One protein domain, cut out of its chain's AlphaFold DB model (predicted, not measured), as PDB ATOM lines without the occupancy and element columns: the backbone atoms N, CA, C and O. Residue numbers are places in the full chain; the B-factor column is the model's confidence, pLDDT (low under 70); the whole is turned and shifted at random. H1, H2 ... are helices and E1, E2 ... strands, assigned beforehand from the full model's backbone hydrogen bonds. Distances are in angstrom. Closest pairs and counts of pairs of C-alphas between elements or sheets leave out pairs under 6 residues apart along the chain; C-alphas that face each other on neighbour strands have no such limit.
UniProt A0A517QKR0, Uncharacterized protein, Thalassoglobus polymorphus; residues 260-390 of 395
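AT A GLANCE: This is residues 260 to 390 of the 395 residues of an uncharacterized protein of Thalassoglobus polymorphus (UniProt A0A517QKR0). Two small hairpins, E1 with E2 and E3 with E4, follow each other along the longest axis. Three crossed helices pack on them and on one another: H1 on E2, H2 and H4 on E4; short H3 packs on E3. The printed part has 131 residues, in the order H1 E1 E2 H2 E3 E4 H3 H4, of mixed class, with two antiparallel two-stranded sheets. It is compact, with a radius of gyration of the C-alphas of 14.2 A and spans of 39 by 31 by 27 A.

HOW THE PARTS SIT: Begin at the hairpin of E3, residues 347 to 351, and E4, residues 354 to 358, where N 349 and O 356 are 3.0 A apart, within hydrogen-bond range. In the hairpin of E1, residues 293 to 297, and E2, residues 302 to 306, N 295 and O 304 are 2.9 A apart, also within range. The closest C-alphas of E2 and E4, Glu 303 and Gln 354, are 6.0 A apart. H2, residues 318 to 332, comes nearest E4 at the C-alphas of Ala 329 and Tyr 357, 6.1 A. H1, residues 260 to 276, touches H2 with residues 272 to 276 alone, at a steep tilt of 61 degrees, closest at C-alphas 275 and 328, 5.2 A. H4, residues 371 to 386, touches H2 about perpendicular, at 89 degrees, closest at C-alphas 381 and 332, 5.3 A. H3, residues 362 to 369, is apart from H1. Every O i to N i+4 pair is within range in H1, H2 and H4, and 3 of 4 in H3.

IN THESE COORDINATES: Find C-alpha 260 at (4.742, -32.957, -6.127); from there H1 runs 24.2 A. H2 spans 21.2 A; H4 runs 22.8 A to C-alpha 386 at (17.444, -28.552, -25.284).

THE WHOLE: The farthest C-alphas, Gly 310 and Met 338, are 39.9 A apart. The printed part has no cut; H1 to E1, E2 to H2 and H2 to E3 are long links. Residues 260 to 265 and 388 to 390 have pLDDT under 70.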
ATOM      1  N   GLY A 260       3.390 -33.225  -5.622       35.53
ATOM      2  CA  GLY A 260       4.742 -32.957  -6.127       35.53
ATOM      3  C   GLY A 260       5.115 -33.915  -7.256       35.53
ATOM      4  O   GLY A 260       5.748 -33.516  -8.229       35.53
ATOM      5  N   HIS A 261       4.649 -35.163  -7.155       41.69
ATOM      6  CA  HIS A 261       4.859 -36.157  -8.192       41.69
ATOM      7  C   HIS A 261       4.110 -35.792  -9.482       41.69
ATOM      8  O   HIS A 261       4.725 -35.833 -10.536       41.69
ATOM      9  N   ALA A 262       2.842 -35.367  -9.449       41.25
ATOM     10  CA  ALA A 262       2.060 -35.054 -10.654       41.25
ATOM     11  C   ALA A 262       2.656 -33.900 -11.481       41.25
ATOM     12  O   ALA A 262       2.760 -34.016 -12.704       41.25
ATOM     13  N   HIS A 263       3.120 -32.826 -10.832       44.81
ATOM     14  CA  HIS A 263       3.813 -31.728 -11.517       44.81
ATOM     15  C   HIS A 263       5.168 -32.175 -12.098       44.81
ATOM     16  O   HIS A 263       5.500 -31.857 -13.246       44.81
ATOM     17  N   ASP A 264       5.937 -32.968 -11.347       55.78
ATOM     18  CA  ASP A 264       7.193 -33.540 -11.839       55.78
ATOM     19  C   ASP A 264       6.953 -34.523 -13.000       55.78
ATOM     20  O   ASP A 264       7.733 -34.546 -13.954       55.78
ATOM     21  N   HIS A 265       5.844 -35.271 -12.986       69.00
ATOM     22  CA  HIS A 265       5.429 -36.171 -14.061       69.00
ATOM     23  C   HIS A 265       5.047 -35.406 -15.332       69.00
ATOM     24  O   HIS A 265       5.529 -35.768 -16.404       69.00
ATOM     25  N   ALA A 266       4.266 -34.326 -15.237       71.50
ATOM     26  CA  ALA A 266       3.891 -33.511 -16.396       71.50
ATOM     27  C   ALA A 266       5.116 -32.853 -17.057       71.50
ATOM     28  O   ALA A 266       5.297 -32.923 -18.277       71.50
ATOM     29  N   LYS A 267       6.020 -32.282 -16.250       78.94
ATOM     30  CA  LYS A 267       7.289 -31.724 -16.739       78.94
ATOM     31  C   LYS A 267       8.168 -32.792 -17.391       78.94
ATOM     32  O   LYS A 267       8.730 -32.567 -18.463       78.94
ATOM     33  N   ARG A 268       8.299 -33.956 -16.752       86.19
ATOM     34  CA  ARG A 268       9.065 -35.096 -17.271       86.19
ATOM     35  C   ARG A 268       8.478 -35.601 -18.586       86.19
ATOM     36  O   ARG A 268       9.231 -35.848 -19.522       86.19
ATOM     37  N   ASP A 269       7.158 -35.682 -18.702       88.50
ATOM     38  CA  ASP A 269       6.486 -36.082 -19.935       88.50
ATOM     39  C   ASP A 269       6.744 -35.096 -21.077       88.50
ATOM     40  O   ASP A 269       7.096 -35.523 -22.178       88.50
ATOM     41  N   HIS A 270       6.696 -33.788 -20.809       86.56
ATOM     42  CA  HIS A 270       7.089 -32.777 -21.791       86.56
ATOM     43  C   HIS A 270       8.552 -32.950 -22.234       86.56
ATOM     44  O   HIS A 270       8.844 -32.996 -23.430       86.56
ATOM     45  N   LEU A 271       9.481 -33.126 -21.282       89.38
ATOM     46  CA  LEU A 271      10.897 -33.338 -21.599       89.38
ATOM     47  C   LEU A 271      11.112 -34.574 -22.483       89.38
ATOM     48  O   LEU A 271      11.909 -34.545 -23.424       89.38
ATOM     49  N   ARG A 272      10.392 -35.658 -22.188       94.75
ATOM     50  CA  ARG A 272      10.465 -36.920 -22.930       94.75
ATOM     51  C   ARG A 272       9.867 -36.796 -24.329       94.75
ATOM     52  O   ARG A 272      10.493 -37.267 -25.276       94.75
ATOM     53  N   ALA A 273       8.718 -36.140 -24.483       92.44
ATOM     54  CA  ALA A 273       8.103 -35.904 -25.788       92.44
ATOM     55  C   ALA A 273       9.023 -35.073 -26.701       92.44
ATOM     56  O   ALA A 273       9.231 -35.414 -27.869       92.44
ATOM     57  N   THR A 274       9.657 -34.036 -26.152       88.94
ATOM     58  CA  THR A 274      10.626 -33.209 -26.884       88.94
ATOM     59  C   THR A 274      11.887 -33.996 -27.245       88.94
ATOM     60  O   THR A 274      12.357 -33.917 -28.380       88.94
ATOM     61  N   ALA A 275      12.410 -34.819 -26.328       94.50
ATOM     62  CA  ALA A 275      13.555 -35.693 -26.597       94.50
ATOM     63  C   ALA A 275      13.248 -36.767 -27.655       94.50
ATOM     64  O   ALA A 275      14.117 -37.114 -28.449       94.50
ATOM     65  N   GLN A 276      12.013 -37.268 -27.697       96.31
ATOM     66  CA  GLN A 276      11.555 -38.236 -28.688       96.31
ATOM     67  C   GLN A 276      11.518 -37.644 -30.112       96.31
ATOM     68  O   GLN A 276      11.824 -38.348 -31.082       96.31
ATOM     69  N   LYS A 277      11.188 -36.351 -30.240       93.38
ATOM     70  CA  LYS A 277      11.082 -35.547 -31.477       93.38
ATOM     71  C   LYS A 277       9.988 -35.959 -32.465       93.38
ATOM     72  O   LYS A 277       9.317 -35.076 -32.994       93.38
ATOM     73  N   ILE A 278       9.804 -37.249 -32.746       96.25
ATOM     74  CA  ILE A 278       8.908 -37.745 -33.807       96.25
ATOM     75  C   ILE A 278       7.862 -38.737 -33.292       96.25
ATOM     76  O   ILE A 278       8.063 -39.430 -32.298       96.25
ATOM     77  N   CYS A 279       6.734 -38.832 -33.991       95.69
ATOM     78  CA  CYS A 279       5.701 -39.822 -33.721       95.69
ATOM     79  C   CYS A 279       6.134 -41.218 -34.216       95.69
ATOM     80  O   CYS A 279       6.526 -41.344 -35.377       95.69
ATOM     81  N   PRO A 280       5.986 -42.287 -33.406       96.25
ATOM     82  CA  PRO A 280       6.391 -43.645 -33.785       96.25
ATOM     83  C   PRO A 280       5.550 -44.233 -34.926       96.25
ATOM     84  O   PRO A 280       5.998 -45.130 -35.636       96.25
ATOM     85  N   VAL A 281       4.331 -43.726 -35.132       95.69
ATOM     86  CA  VAL A 281       3.429 -44.190 -36.196       95.69
ATOM     87  C   VAL A 281       3.719 -43.464 -37.507       95.69
ATOM     88  O   VAL A 281       3.918 -44.096 -38.537       95.69
ATOM     89  N   THR A 282       3.757 -42.130 -37.484       93.88
ATOM     90  CA  THR A 282       3.786 -41.315 -38.712       93.88
ATOM     91  C   THR A 282       5.167 -40.790 -39.086       93.88
ATOM     92  O   THR A 282       5.333 -40.312 -40.202       93.88
ATOM     93  N   GLY A 283       6.132 -40.799 -38.163       93.25
ATOM     94  CA  GLY A 283       7.447 -40.174 -38.344       93.25
ATOM     95  C   GLY A 283       7.421 -38.641 -38.307       93.25
ATOM     96  O   GLY A 283       8.470 -38.004 -38.353       93.25
ATOM     97  N   LYS A 284       6.238 -38.021 -38.190       92.06
ATOM     98  CA  LYS A 284       6.090 -36.562 -38.127       92.06
ATOM     99  C   LYS A 284       6.572 -36.007 -36.790       92.06
ATOM    100  O   LYS A 284       6.482 -36.683 -35.766       92.06
ATOM    101  N   LYS A 285       7.020 -34.749 -36.794       91.94
ATOM    102  CA  LYS A 285       7.460 -34.028 -35.591       91.94
ATOM    103  C   LYS A 285       6.329 -33.940 -34.556       91.94
ATOM    104  O   LYS A 285       5.217 -33.525 -34.886       91.94
ATOM    105  N   LEU A 286       6.611 -34.312 -33.311       87.38
ATOM    106  CA  LEU A 286       5.682 -34.141 -32.190       87.38
ATOM    107  C   LEU A 286       5.430 -32.650 -31.923       87.38
ATOM    108  O   LEU A 286       6.312 -31.822 -32.141       87.38
ATOM    109  N   GLY A 287       4.203 -32.314 -31.521       78.75
ATOM    110  CA  GLY A 287       3.729 -30.932 -31.363       78.75
ATOM    111  C   GLY A 287       3.174 -30.296 -32.645       78.75
ATOM    112  O   GLY A 287       2.393 -29.359 -32.571       78.75
ATOM    113  N   SER A 288       3.475 -30.831 -33.836       76.38
ATOM    114  CA  SER A 288       2.938 -30.279 -35.101       76.38
ATOM    115  C   SER A 288       1.443 -30.542 -35.334       76.38
ATOM    116  O   SER A 288       0.855 -29.977 -36.251       76.38
ATOM    117  N   MET A 289       0.830 -31.417 -34.533       71.75
ATOM    118  CA  MET A 289      -0.581 -31.816 -34.634       71.75
ATOM    119  C   MET A 289      -1.324 -31.644 -33.297       71.75
ATOM    120  O   MET A 289      -2.327 -32.318 -33.059       71.75
ATOM    121  N   GLY A 290      -0.819 -30.752 -32.436       71.25
ATOM    122  CA  GLY A 290      -1.288 -30.545 -31.066       71.25
ATOM    123  C   GLY A 290      -0.521 -31.368 -30.028       71.25
ATOM    124  O   GLY A 290       0.512 -31.981 -30.336       71.25
ATOM    125  N   ALA A 291      -1.057 -31.373 -28.805       76.81
ATOM    126  CA  ALA A 291      -0.438 -31.973 -27.628       76.81
ATOM    127  C   ALA A 291      -0.085 -33.449 -27.868       76.81
ATOM    128  O   ALA A 291      -0.963 -34.241 -28.241       76.81
ATOM    129  N   PRO A 292       1.173 -33.865 -27.636       87.69
ATOM    130  CA  PRO A 292       1.542 -35.264 -27.756       87.69
ATOM    131  C   PRO A 292       0.757 -36.152 -26.780       87.69
ATOM    132  O   PRO A 292       0.674 -35.874 -25.587       87.69
ATOM    133  N   ILE A 293       0.210 -37.259 -27.279       87.06
ATOM    134  CA  ILE A 293      -0.593 -38.199 -26.488       87.06
ATOM    135  C   ILE A 293       0.303 -39.319 -25.975       87.06
ATOM    136  O   ILE A 293       0.883 -40.055 -26.772       87.06
ATOM    137  N   LYS A 294       0.392 -39.475 -24.655       91.69
ATOM    138  CA  LYS A 294       1.181 -40.536 -24.025       91.69
ATOM    139  C   LYS A 294       0.466 -41.888 -24.110       91.69
ATOM    140  O   LYS A 294      -0.712 -41.986 -23.772       91.69
ATOM    141  N   VAL A 295       1.175 -42.932 -24.537       90.88
ATOM    142  CA  VAL A 295       0.673 -44.317 -24.614       90.88
ATOM    143  C   VAL A 295       1.742 -45.305 -24.154       90.88
ATOM    144  O   VAL A 295       2.922 -45.078 -24.396       90.88
ATOM    145  N   ALA A 296       1.342 -46.414 -23.529       90.81
ATOM    146  CA  ALA A 296       2.249 -47.502 -23.160       90.81
ATOM    147  C   ALA A 296       2.320 -48.564 -24.269       90.81
ATOM    148  O   ALA A 296       1.295 -48.959 -24.823       90.81
ATOM    149  N   VAL A 297       3.526 -49.040 -24.576       86.94
ATOM    150  CA  VAL A 297       3.819 -49.921 -25.712       86.94
ATOM    151  C   VAL A 297       4.612 -51.145 -25.256       86.94
ATOM    152  O   VAL A 297       5.523 -51.051 -24.430       86.94
ATOM    153  N   GLY A 298       4.284 -52.300 -25.841       82.62
ATOM    154  CA  GLY A 298       5.002 -53.558 -25.638       82.62
ATOM    155  C   GLY A 298       4.781 -54.188 -24.261       82.62
ATOM    156  O   GLY A 298       4.095 -53.650 -23.393       82.62
ATOM    157  N   GLU A 299       5.390 -55.354 -24.050       78.12
ATOM    158  CA  GLU A 299       5.243 -56.128 -22.807       78.12
ATOM    159  C   GLU A 299       5.850 -55.418 -21.588       78.12
ATOM    160  O   GLU A 299       5.364 -55.560 -20.468       78.12
ATOM    161  N   GLN A 300       6.886 -54.603 -21.811       78.00
ATOM    162  CA  GLN A 300       7.567 -53.834 -20.765       78.00
ATOM    163  C   GLN A 300       6.883 -52.492 -20.451       78.00
ATOM    164  O   GLN A 300       7.368 -51.762 -19.586       78.00
ATOM    165  N   LYS A 301       5.756 -52.184 -21.117       86.88
ATOM    166  CA  LYS A 301       4.955 -50.961 -20.937       86.88
ATOM    167  C   LYS A 301       5.794 -49.678 -21.018       86.88
ATOM    168  O   LYS A 301       5.705 -48.817 -20.145       86.88
ATOM    169  N   GLU A 302       6.612 -49.554 -22.061       92.44
ATOM    170  CA  GLU A 302       7.335 -48.309 -22.335       92.44
ATOM    171  C   GLU A 302       6.339 -47.223 -22.744       92.44
ATOM    172  O   GLU A 302       5.582 -47.395 -23.696       92.44
ATOM    173  N   GLU A 303       6.323 -46.106 -22.030       94.44
ATOM    174  CA  GLU A 303       5.497 -44.960 -22.380       94.44
ATOM    175  C   GLU A 303       6.196 -44.099 -23.439       94.44
ATOM    176  O   GLU A 303       7.304 -43.588 -23.233       94.44
ATOM    177  N   ILE A 304       5.502 -43.897 -24.555       94.94
ATOM    178  CA  ILE A 304       5.927 -43.132 -25.728       94.94
ATOM    179  C   ILE A 304       4.850 -42.091 -26.072       94.94
ATOM    180  O   ILE A 304       3.709 -42.191 -25.619       94.94
ATOM    181  N   PHE A 305       5.180 -41.108 -26.911       95.94
ATOM    182  CA  PHE A 305       4.258 -40.033 -27.285       95.94
ATOM    183  C   PHE A 305       3.814 -40.126 -28.752       95.94
ATOM    184  O   PHE A 305       4.615 -40.362 -29.658       95.94
ATOM    185  N   LEU A 306       2.525 -39.923 -29.011       93.31
ATOM    186  CA  LEU A 306       1.912 -39.914 -30.340       93.31
ATOM    187  C   LEU A 306       1.521 -38.496 -30.749       93.31
ATOM    188  O   LEU A 306       1.225 -37.669 -29.898       93.31
ATOM    189  N   CYS A 307       1.452 -38.213 -32.052       87.75
ATOM    190  CA  CYS A 307       1.086 -36.875 -32.524       87.75
ATOM    191  C   CYS A 307      -0.414 -36.558 -32.431       87.75
ATOM    192  O   CYS A 307      -0.767 -35.388 -32.442       87.75
ATOM    193  N   CYS A 308      -1.304 -37.561 -32.415       85.12
ATOM    194  CA  CYS A 308      -2.754 -37.346 -32.372       85.12
ATOM    195  C   CYS A 308      -3.529 -38.618 -31.987       85.12
ATOM    196  O   CYS A 308      -2.992 -39.730 -32.039       85.12
ATOM    197  N   LYS A 309      -4.828 -38.464 -31.678       87.56
ATOM    198  CA  LYS A 309      -5.729 -39.578 -31.310       87.56
ATOM    199  C   LYS A 309      -5.823 -40.643 -32.407       87.56
ATOM    200  O   LYS A 309      -5.907 -41.821 -32.098       87.56
ATOM    201  N   GLY A 310      -5.717 -40.261 -33.681       87.69
ATOM    202  CA  GLY A 310      -5.752 -41.203 -34.809       87.69
ATOM    203  C   GLY A 310      -4.560 -42.168 -34.884       87.69
ATOM    204  O   GLY A 310      -4.578 -43.091 -35.698       87.69
ATOM    205  N   CYS A 311      -3.520 -41.968 -34.069       90.31
ATOM    206  CA  CYS A 311      -2.363 -42.862 -34.000       90.31
ATOM    207  C   CYS A 311      -2.450 -43.898 -32.870       90.31
ATOM    208  O   CYS A 311      -1.635 -44.812 -32.860       90.31
ATOM    209  N   THR A 312      -3.401 -43.795 -31.932       87.88
ATOM    210  CA  THR A 312      -3.446 -44.655 -30.725       87.88
ATOM    211  C   THR A 312      -3.685 -46.132 -31.028       87.88
ATOM    212  O   THR A 312      -3.249 -46.986 -30.268       87.88
ATOM    213  N   GLN A 313      -4.343 -46.434 -32.147       84.88
ATOM    214  CA  GLN A 313      -4.680 -47.796 -32.574       84.88
ATOM    215  C   GLN A 313      -3.839 -48.282 -33.766       84.88
ATOM    216  O   GLN A 313      -4.117 -49.335 -34.336       84.88
ATOM    217  N   LYS A 314      -2.830 -47.512 -34.191       89.00
ATOM    218  CA  LYS A 314      -1.998 -47.852 -35.351       89.00
ATOM    219  C   LYS A 314      -0.719 -48.559 -34.923       89.00
ATOM    220  O   LYS A 314      -0.179 -48.304 -33.851       89.00
ATOM    221  N   GLN A 315      -0.212 -49.424 -35.798       91.31
ATOM    222  CA  GLN A 315       1.063 -50.092 -35.572       91.31
ATOM    223  C   GLN A 315       2.222 -49.093 -35.617       91.31
ATOM    224  O   GLN A 315       2.260 -48.181 -36.447       91.31
ATOM    225  N   ILE A 316       3.177 -49.293 -34.713       93.06
ATOM    226  CA  ILE A 316       4.421 -48.532 -34.673       93.06
ATOM    227  C   ILE A 316       5.326 -48.989 -35.808       93.06
ATOM    228  O   ILE A 316       5.510 -50.182 -36.038       93.06
ATOM    229  N   ASN A 317       5.920 -48.020 -36.495       95.31
ATOM    230  CA  ASN A 317       6.895 -48.293 -37.529       95.31
ATOM    231  C   ASN A 317       8.267 -48.623 -36.886       95.31
ATOM    232  O   ASN A 317       8.773 -47.813 -36.100       95.31
ATOM    233  N   PRO A 318       8.902 -49.766 -37.217       94.69
ATOM    234  CA  PRO A 318      10.178 -50.170 -36.617       94.69
ATOM    235  C   PRO A 318      11.336 -49.194 -36.863       94.69
ATOM    236  O   PRO A 318      12.196 -49.022 -36.000       94.69
ATOM    237  N   GLN A 319      11.368 -48.533 -38.022       95.69
ATOM    238  CA  GLN A 319      12.395 -47.546 -38.348       95.69
ATOM    239  C   GLN A 319      12.230 -46.291 -37.487       95.69
ATOM    240  O   GLN A 319      13.198 -45.839 -36.878       95.69
ATOM    241  N   HIS A 320      11.003 -45.778 -37.350       96.75
ATOM    242  CA  HIS A 320      10.719 -44.654 -36.451       96.75
ATOM    243  C   HIS A 320      11.041 -45.006 -34.998       96.75
ATOM    244  O   HIS A 320      11.586 -44.176 -34.277       96.75
ATOM    245  N   TRP A 321      10.752 -46.240 -34.578       95.25
ATOM    246  CA  TRP A 321      11.090 -46.734 -33.246       95.25
ATOM    247  C   TRP A 321      12.600 -46.673 -32.973       95.25
ATOM    248  O   TRP A 321      13.032 -46.124 -31.958       95.25
ATOM    249  N   ALA A 322      13.419 -47.152 -33.913       94.69
ATOM    250  CA  ALA A 322      14.874 -47.055 -33.811       94.69
ATOM    251  C   ALA A 322      15.347 -45.592 -33.732       94.69
ATOM    252  O   ALA A 322      16.150 -45.250 -32.861       94.69
ATOM    253  N   THR A 323      14.806 -44.712 -34.583       95.94
ATOM    254  CA  THR A 323      15.116 -43.274 -34.566       95.94
ATOM    255  C   THR A 323      14.755 -42.620 -33.233       95.94
ATOM    256  O   THR A 323      15.543 -41.840 -32.702       95.94
ATOM    257  N   ILE A 324      13.599 -42.954 -32.659       96.50
ATOM    258  CA  ILE A 324      13.155 -42.439 -31.359       96.50
ATOM    259  C   ILE A 324      14.153 -42.808 -30.262       96.50
ATOM    260  O   ILE A 324      14.607 -41.934 -29.524       96.50
ATOM    261  N   HIS A 325      14.559 -44.075 -30.192       95.94
ATOM    262  CA  HIS A 325      15.554 -44.516 -29.220       95.94
ATOM    263  C   HIS A 325      16.911 -43.818 -29.412       95.94
ATOM    264  O   HIS A 325      17.559 -43.436 -28.437       95.94
ATOM    265  N   THR A 326      17.335 -43.583 -30.658       96.19
ATOM    266  CA  THR A 326      18.533 -42.778 -30.937       96.19
ATOM    267  C   THR A 326      18.384 -41.343 -30.428       96.19
ATOM    268  O   THR A 326      19.283 -40.859 -29.737       96.19
ATOM    269  N   ASN A 327      17.255 -40.682 -30.698       96.06
ATOM    270  CA  ASN A 327      17.000 -39.309 -30.256       96.06
ATOM    271  C   ASN A 327      17.053 -39.191 -28.726       96.06
ATOM    272  O   ASN A 327      17.738 -38.313 -28.196       96.06
ATOM    273  N   ILE A 328      16.391 -40.108 -28.013       96.69
ATOM    274  CA  ILE A 328      16.350 -40.105 -26.547       96.69
ATOM    275  C   ILE A 328      17.748 -40.364 -25.968       96.69
ATOM    276  O   ILE A 328      18.179 -39.648 -25.063       96.69
ATOM    277  N   ALA A 329      18.495 -41.339 -26.500       96.81
ATOM    278  CA  ALA A 329      19.856 -41.629 -26.043       96.81
ATOM    279  C   ALA A 329      20.805 -40.436 -26.246       96.81
ATOM    280  O   ALA A 329      21.595 -40.115 -25.353       96.81
ATOM    281  N   GLN A 330      20.710 -39.755 -27.393       95.19
ATOM    282  CA  GLN A 330      21.500 -38.559 -27.697       95.19
ATOM    283  C   GLN A 330      21.140 -37.383 -26.784       95.19
ATOM    284  O   GLN A 330      22.038 -36.741 -26.238       95.19
ATOM    285  N   ALA A 331      19.844 -37.130 -26.576       95.12
ATOM    286  CA  ALA A 331      19.371 -36.085 -25.670       95.12
ATOM    287  C   ALA A 331      19.824 -36.349 -24.226       95.12
ATOM    288  O   ALA A 331      20.272 -35.437 -23.529       95.12
ATOM    289  N   GLN A 332      19.784 -37.609 -23.781       97.19
ATOM    290  CA  GLN A 332      20.271 -37.987 -22.460       97.19
ATOM    291  C   GLN A 332      21.794 -37.806 -22.347       97.19
ATOM    292  O   GLN A 332      22.276 -37.256 -21.358       97.19
ATOM    293  N   GLY A 333      22.568 -38.284 -23.328       96.12
ATOM    294  CA  GLY A 333      24.015 -38.072 -23.491       96.12
ATOM    295  C   GLY A 333      24.939 -38.672 -22.414       96.12
ATOM    296  O   GLY A 333      26.088 -39.007 -22.702       96.12
ATOM    297  N   LYS A 334      24.469 -38.844 -21.175       97.00
ATOM    298  CA  LYS A 334      25.217 -39.359 -20.022       97.00
ATOM    299  C   LYS A 334      24.436 -40.452 -19.300       97.00
ATOM    300  O   LYS A 334      23.213 -40.420 -19.214       97.00
ATOM    301  N   CYS A 335      25.152 -41.411 -18.722       97.06
ATOM    302  CA  CYS A 335      24.573 -42.412 -17.827       97.06
ATOM    303  C   CYS A 335      24.193 -41.749 -16.487       97.06
ATOM    304  O   CYS A 335      25.085 -41.201 -15.843       97.06
ATOM    305  N   PRO A 336      22.946 -41.836 -15.985       96.25
ATOM    306  CA  PRO A 336      22.549 -41.165 -14.738       96.25
ATOM    307  C   PRO A 336      23.201 -41.770 -13.490       96.25
ATOM    308  O   PRO A 336      23.325 -41.106 -12.459       96.25
ATOM    309  N   VAL A 337      23.662 -43.020 -13.575       95.69
ATOM    310  CA  VAL A 337      24.344 -43.711 -12.477       95.69
ATOM    311  C   VAL A 337      25.806 -43.294 -12.383       95.69
ATOM    312  O   VAL A 337      26.258 -42.880 -11.318       95.69
ATOM    313  N   MET A 338      26.538 -43.402 -13.495       93.62
ATOM    314  CA  MET A 338      27.982 -43.142 -13.541       93.62
ATOM    315  C   MET A 338      28.327 -41.687 -13.868       93.62
ATOM    316  O   MET A 338      29.472 -41.290 -13.695       93.62
ATOM    317  N   GLN A 339      27.360 -40.914 -14.368       95.12
ATOM    318  CA  GLN A 339      27.473 -39.510 -14.792       95.12
ATOM    319  C   GLN A 339      28.506 -39.254 -15.903       95.12
ATOM    320  O   GLN A 339      28.884 -38.115 -16.178       95.12
ATOM    321  N   LYS A 340      28.938 -40.323 -16.576       93.31
ATOM    322  CA  LYS A 340      29.856 -40.303 -17.719       93.31
ATOM    323  C   LYS A 340      29.081 -40.343 -19.039       93.31
ATOM    324  O   LYS A 340      27.937 -40.815 -19.026       93.31
ATOM    325  N   PRO A 341      29.682 -39.886 -20.155       96.75
ATOM    326  CA  PRO A 341      29.093 -40.020 -21.485       96.75
ATOM    327  C   PRO A 341      28.622 -41.448 -21.765       96.75
ATOM    328  O   PRO A 341      29.256 -42.417 -21.334       96.75
ATOM    329  N   LEU A 342      27.486 -41.576 -22.448       96.25
ATOM    330  CA  LEU A 342      27.005 -42.874 -22.908       96.25
ATOM    331  C   LEU A 342      27.970 -43.441 -23.966       96.25
ATOM    332  O   LEU A 342      28.506 -42.679 -24.771       96.25
ATOM    333  N   PRO A 343      28.219 -44.763 -23.968       93.44
ATOM    334  CA  PRO A 343      28.994 -45.399 -25.031       93.44
ATOM    335  C   PRO A 343      28.210 -45.372 -26.351       93.44
ATOM    336  O   PRO A 343      27.000 -45.161 -26.339       93.44
ATOM    337  N   ALA A 344      28.877 -45.660 -27.475       90.62
ATOM    338  CA  ALA A 344      28.249 -45.676 -28.804       90.62
ATOM    339  C   ALA A 344      27.026 -46.612 -28.892       90.62
ATOM    340  O   ALA A 344      26.038 -46.275 -29.532       90.62
ATOM    341  N   ASN A 345      27.075 -47.754 -28.194       91.50
ATOM    342  CA  ASN A 345      25.978 -48.718 -28.093       91.50
ATOM    343  C   ASN A 345      25.521 -48.841 -26.631       91.50
ATOM    344  O   ASN A 345      25.917 -49.786 -25.934       91.50
ATOM    345  N   PRO A 346      24.745 -47.871 -26.116       95.12
ATOM    346  CA  PRO A 346      24.310 -47.887 -24.730       95.12
ATOM    347  C   PRO A 346      23.314 -49.020 -24.486       95.12
ATOM    348  O   PRO A 346      22.497 -49.368 -25.338       95.12
ATOM    349  N   LYS A 347      23.364 -49.593 -23.282       95.94
ATOM    350  CA  LYS A 347      22.280 -50.450 -22.789       95.94
ATOM    351  C   LYS A 347      21.164 -49.557 -22.255       95.94
ATOM    352  O   LYS A 347      21.378 -48.369 -22.027       95.94
ATOM    353  N   TRP A 348      19.988 -50.115 -22.027       95.50
ATOM    354  CA  TRP A 348      18.854 -49.369 -21.496       95.50
ATOM    355  C   TRP A 348      18.036 -50.232 -20.538       95.50
ATOM    356  O   TRP A 348      18.199 -51.450 -20.479       95.50
ATOM    357  N   THR A 349      17.207 -49.573 -19.740       95.44
ATOM    358  CA  THR A 349      16.213 -50.188 -18.859       95.44
ATOM    359  C   THR A 349      14.976 -49.307 -18.848       95.44
ATOM    360  O   THR A 349      15.101 -48.095 -19.004       95.44
ATOM    361  N   ILE A 350      13.802 -49.888 -18.625       93.38
ATOM    362  CA  ILE A 350      12.573 -49.121 -18.404       93.38
ATOM    363  C   ILE A 350      12.337 -49.011 -16.898       93.38
ATOM    364  O   ILE A 350      12.488 -49.989 -16.164       93.38
ATOM    365  N   THR A 351      12.012 -47.813 -16.424       88.50
ATOM    366  CA  THR A 351      11.633 -47.552 -15.033       88.50
ATOM    367  C   THR A 351      10.537 -46.492 -15.015       88.50
ATOM    368  O   THR A 351      10.646 -45.491 -15.717       88.50
ATOM    369  N   ASN A 352       9.446 -46.738 -14.287       85.19
ATOM    370  CA  ASN A 352       8.248 -45.884 -14.275       85.19
ATOM    371  C   ASN A 352       7.757 -45.511 -15.691       85.19
ATOM    372  O   ASN A 352       7.478 -44.354 -15.975       85.19
ATOM    373  N   GLY A 353       7.741 -46.488 -16.606       88.00
ATOM    374  CA  GLY A 353       7.343 -46.279 -18.003       88.00
ATOM    375  C   GLY A 353       8.358 -45.514 -18.862       88.00
ATOM    376  O   GLY A 353       8.168 -45.416 -20.068       88.00
ATOM    377  N   GLN A 354       9.455 -45.001 -18.303       93.56
ATOM    378  CA  GLN A 354      10.482 -44.261 -19.034       93.56
ATOM    379  C   GLN A 354      11.694 -45.136 -19.355       93.56
ATOM    380  O   GLN A 354      12.284 -45.757 -18.469       93.56
ATOM    381  N   VAL A 355      12.118 -45.128 -20.621       96.06
ATOM    382  CA  VAL A 355      13.410 -45.691 -21.023       96.06
ATOM    383  C   VAL A 355      14.561 -44.824 -20.510       96.06
ATOM    384  O   VAL A 355      14.576 -43.602 -20.659       96.06
ATOM    385  N   VAL A 356      15.549 -45.471 -19.895       97.06
ATOM    386  CA  VAL A 356      16.758 -44.841 -19.363       97.06
ATOM    387  C   VAL A 356      17.984 -45.543 -19.923       97.06
ATOM    388  O   VAL A 356      18.184 -46.743 -19.713       97.06
ATOM    389  N   TYR A 357      18.847 -44.779 -20.588       97.75
ATOM    390  CA  TYR A 357      20.085 -45.299 -21.159       97.75
ATOM    391  C   TYR A 357      21.203 -45.357 -20.122       97.75
ATOM    392  O   TYR A 357      21.383 -44.467 -19.290       97.75
ATOM    393  N   ILE A 358      21.991 -46.421 -20.171       97.56
ATOM    394  CA  ILE A 358      23.041 -46.726 -19.209       97.56
ATOM    395  C   ILE A 358      24.297 -47.230 -19.910       97.56
ATOM    396  O   ILE A 358      24.259 -47.873 -20.958       97.56
ATOM    397  N   CYS A 359      25.446 -46.968 -19.290       93.62
ATOM    398  CA  CYS A 359      26.735 -47.392 -19.829       93.62
ATOM    399  C   CYS A 359      27.005 -48.895 -19.660       93.62
ATOM    400  O   CYS A 359      27.787 -49.455 -20.420       93.62
ATOM    401  N   CYS A 360      26.402 -49.555 -18.662       91.94
ATOM    402  CA  CYS A 360      26.616 -50.979 -18.397       91.94
ATOM    403  C   CYS A 360      25.434 -51.624 -17.643       91.94
ATOM    404  O   CYS A 360      24.751 -50.930 -16.882       91.94
ATOM    405  N   PRO A 361      25.210 -52.950 -17.780       92.69
ATOM    406  CA  PRO A 361      24.089 -53.651 -17.145       92.69
ATOM    407  C   PRO A 361      23.949 -53.454 -15.624       92.69
ATOM    408  O   PRO A 361      22.819 -53.279 -15.177       92.69
ATOM    409  N   PRO A 362      25.023 -53.388 -14.803       93.88
ATOM    410  CA  PRO A 362      24.890 -53.158 -13.359       93.88
ATOM    411  C   PRO A 362      24.189 -51.847 -12.973       93.88
ATOM    412  O   PRO A 362      23.631 -51.750 -11.882       93.88
ATOM    413  N   CYS A 363      24.192 -50.840 -13.852       94.06
ATOM    414  CA  CYS A 363      23.492 -49.579 -13.604       94.06
ATOM    415  C   CYS A 363      21.968 -49.762 -13.537       94.06
ATOM    416  O   CYS A 363      21.324 -49.048 -12.773       94.06
ATOM    417  N   SER A 364      21.404 -50.746 -14.249       93.62
ATOM    418  CA  SER A 364      19.960 -51.039 -14.215       93.62
ATOM    419  C   SER A 364      19.476 -51.370 -12.799       93.62
ATOM    420  O   SER A 364      18.486 -50.813 -12.339       93.62
ATOM    421  N   LYS A 365      20.238 -52.181 -12.051       92.88
ATOM    422  CA  LYS A 365      19.919 -52.554 -10.663       92.88
ATOM    423  C   LYS A 365      19.919 -51.352  -9.721       92.88
ATOM    424  O   LYS A 365      19.102 -51.290  -8.811       92.88
ATOM    425  N   LYS A 366      20.835 -50.400  -9.932       91.62
ATOM    426  CA  LYS A 366      20.882 -49.164  -9.135       91.62
ATOM    427  C   LYS A 366      19.674 -48.280  -9.423       91.62
ATOM    428  O   LYS A 366      19.095 -47.762  -8.481       91.62
ATOM    429  N   ILE A 367      19.278 -48.170 -10.692       90.12
ATOM    430  CA  ILE A 367      18.079 -47.424 -11.091       90.12
ATOM    431  C   ILE A 367      16.827 -48.051 -10.481       90.12
ATOM    432  O   ILE A 367      16.062 -47.348  -9.839       90.12
ATOM    433  N   ALA A 368      16.667 -49.371 -10.584       88.25
ATOM    434  CA  ALA A 368      15.526 -50.074  -9.999       88.25
ATOM    435  C   ALA A 368      15.422 -49.906  -8.467       88.25
ATOM    436  O   ALA A 368      14.323 -49.939  -7.923       88.25
ATOM    437  N   ALA A 369      16.549 -49.723  -7.770       87.44
ATOM    438  CA  ALA A 369      16.575 -49.531  -6.320       87.44
ATOM    439  C   ALA A 369      16.236 -48.098  -5.863       87.44
ATOM    440  O   ALA A 369      15.874 -47.915  -4.702       87.44
ATOM    441  N   ASP A 370      16.384 -47.093  -6.733       86.44
ATOM    442  CA  ASP A 370      16.091 -45.681  -6.430       86.44
ATOM    443  C   ASP A 370      15.658 -44.906  -7.699       86.44
ATOM    444  O   ASP A 370      16.395 -44.035  -8.176       86.44
ATOM    445  N   PRO A 371      14.491 -45.237  -8.293       86.31
ATOM    446  CA  PRO A 371      14.093 -44.725  -9.607       86.31
ATOM    447  C   PRO A 371      14.054 -43.200  -9.689       86.31
ATOM    448  O   PRO A 371      14.660 -42.619 -10.588       86.31
ATOM    449  N   GLU A 372      13.415 -42.537  -8.722       85.94
ATOM    450  CA  GLU A 372      13.181 -41.089  -8.766       85.94
ATOM    451  C   GLU A 372      14.472 -40.272  -8.768       85.94
ATOM    452  O   GLU A 372      14.603 -39.306  -9.523       85.94
ATOM    453  N   THR A 373      15.476 -40.691  -7.993       83.75
ATOM    454  CA  THR A 373      16.775 -40.011  -7.969       83.75
ATOM    455  C   THR A 373      17.448 -40.039  -9.338       83.75
ATOM    456  O   THR A 373      18.071 -39.055  -9.750       83.75
ATOM    457  N   PHE A 374      17.365 -41.163 -10.054       91.06
ATOM    458  CA  PHE A 374      17.999 -41.293 -11.363       91.06
ATOM    459  C   PHE A 374      17.162 -40.677 -12.479       91.06
ATOM    460  O   PHE A 374      17.748 -40.057 -13.366       91.06
ATOM    461  N   LEU A 375      15.833 -40.762 -12.409       91.06
ATOM    462  CA  LEU A 375      14.942 -40.071 -13.337       91.06
ATOM    463  C   LEU A 375      15.115 -38.547 -13.243       91.06
ATOM    464  O   LEU A 375      15.316 -37.905 -14.268       91.06
ATOM    465  N   GLY A 376      15.229 -37.974 -12.039       87.94
ATOM    466  CA  GLY A 376      15.521 -36.541 -11.876       87.94
ATOM    467  C   GLY A 376      16.873 -36.104 -12.471       87.94
ATOM    468  O   GLY A 376      17.023 -34.984 -12.969       87.94
ATOM    469  N   ARG A 377      17.877 -36.996 -12.496       90.75
ATOM    470  CA  ARG A 377      19.137 -36.732 -13.223       90.75
ATOM    471  C   ARG A 377      18.944 -36.779 -14.731       90.75
ATOM    472  O   ARG A 377      19.524 -35.950 -15.427       90.75
ATOM    473  N   VAL A 378      18.153 -37.727 -15.231       94.69
ATOM    474  CA  VAL A 378      17.810 -37.796 -16.657       94.69
ATOM    475  C   VAL A 378      17.093 -36.516 -17.083       94.69
ATOM    476  O   VAL A 378      17.521 -35.909 -18.060       94.69
ATOM    477  N   ASP A 379      16.123 -36.025 -16.307       89.88
ATOM    478  CA  ASP A 379      15.420 -34.760 -16.573       89.88
ATOM    479  C   ASP A 379      16.391 -33.577 -16.699       89.88
ATOM    480  O   ASP A 379      16.285 -32.749 -17.609       89.88
ATOM    481  N   THR A 380      17.400 -33.530 -15.821       88.25
ATOM    482  CA  THR A 380      18.471 -32.524 -15.872       88.25
ATOM    483  C   THR A 380      19.268 -32.612 -17.177       88.25
ATOM    484  O   THR A 380      19.612 -31.588 -17.771       88.25
ATOM    485  N   TYR A 381      19.563 -33.825 -17.652       93.81
ATOM    486  CA  TYR A 381      20.300 -34.023 -18.899       93.81
ATOM    487  C   TYR A 381      19.472 -33.643 -20.127       93.81
ATOM    488  O   TYR A 381      19.980 -32.922 -20.987       93.81
ATOM    489  N   LEU A 382      18.200 -34.053 -20.168       91.69
ATOM    490  CA  LEU A 382      17.272 -33.689 -21.240       91.69
ATOM    491  C   LEU A 382      17.113 -32.168 -21.322       91.69
ATOM    492  O   LEU A 382      17.325 -31.592 -22.388       91.69
ATOM    493  N   THR A 383      16.885 -31.503 -20.188       87.31
ATOM    494  CA  THR A 383      16.807 -30.034 -20.109       87.31
ATOM    495  C   THR A 383      18.079 -29.371 -20.653       87.31
ATOM    496  O   THR A 383      18.019 -28.424 -21.436       87.31
ATOM    497  N   ALA A 384      19.257 -29.875 -20.273       86.06
ATOM    498  CA  ALA A 384      20.528 -29.336 -20.751       86.06
ATOM    499  C   ALA A 384      20.754 -29.570 -22.255       86.06
ATOM    500  O   ALA A 384      21.451 -28.782 -22.890       86.06
ATOM    501  N   SER A 385      20.206 -30.648 -22.824       86.81
ATOM    502  CA  SER A 385      20.295 -30.923 -24.263       86.81
ATOM    503  C   SER A 385      19.491 -29.925 -25.094       86.81
ATOM    504  O   SER A 385      19.987 -29.464 -26.115       86.81
ATOM    505  N   MET A 386      18.323 -29.507 -24.602       83.06
ATOM    506  CA  MET A 386      17.444 -28.552 -25.284       83.06
ATOM    507  C   MET A 386      18.065 -27.157 -25.366       83.06
ATOM    508  O   MET A 386      17.997 -26.516 -26.406       83.06
ATOM    509  N   LYS A 387      18.774 -26.721 -24.315       75.50
ATOM    510  CA  LYS A 387      19.511 -25.442 -24.315       75.50
ATOM    511  C   LYS A 387      20.643 -25.375 -25.353       75.50
ATOM    512  O   LYS A 387      21.120 -24.287 -25.665       75.50
ATOM    513  N   ARG A 388      21.110 -26.530 -25.844       68.06
ATOM    514  CA  ARG A 388      22.185 -26.643 -26.843       68.06
ATOM    515  C   ARG A 388      21.668 -26.806 -28.276       68.06
ATOM    516  O   ARG A 388      22.489 -26.813 -29.186       68.06
ATOM    517  N   ASP A 389      20.361 -26.970 -28.482       56.94
ATOM    518  CA  ASP A 389      19.779 -27.092 -29.820       56.94
ATOM    519  C   ASP A 389      19.656 -25.691 -30.461       56.94
ATOM    520  O   ASP A 389      18.953 -24.838 -29.911       56.94
ATOM    521  N   PRO A 390      20.315 -25.415 -31.608       45.69
ATOM    522  CA  PRO A 390      20.271 -24.104 -32.263       45.69
ATOM    523  C   PRO A 390      18.853 -23.650 -32.633       45.69
ATOM    524  O   PRO A 390      18.597 -22.455 -32.734       45.69
TER     525      PRO A 390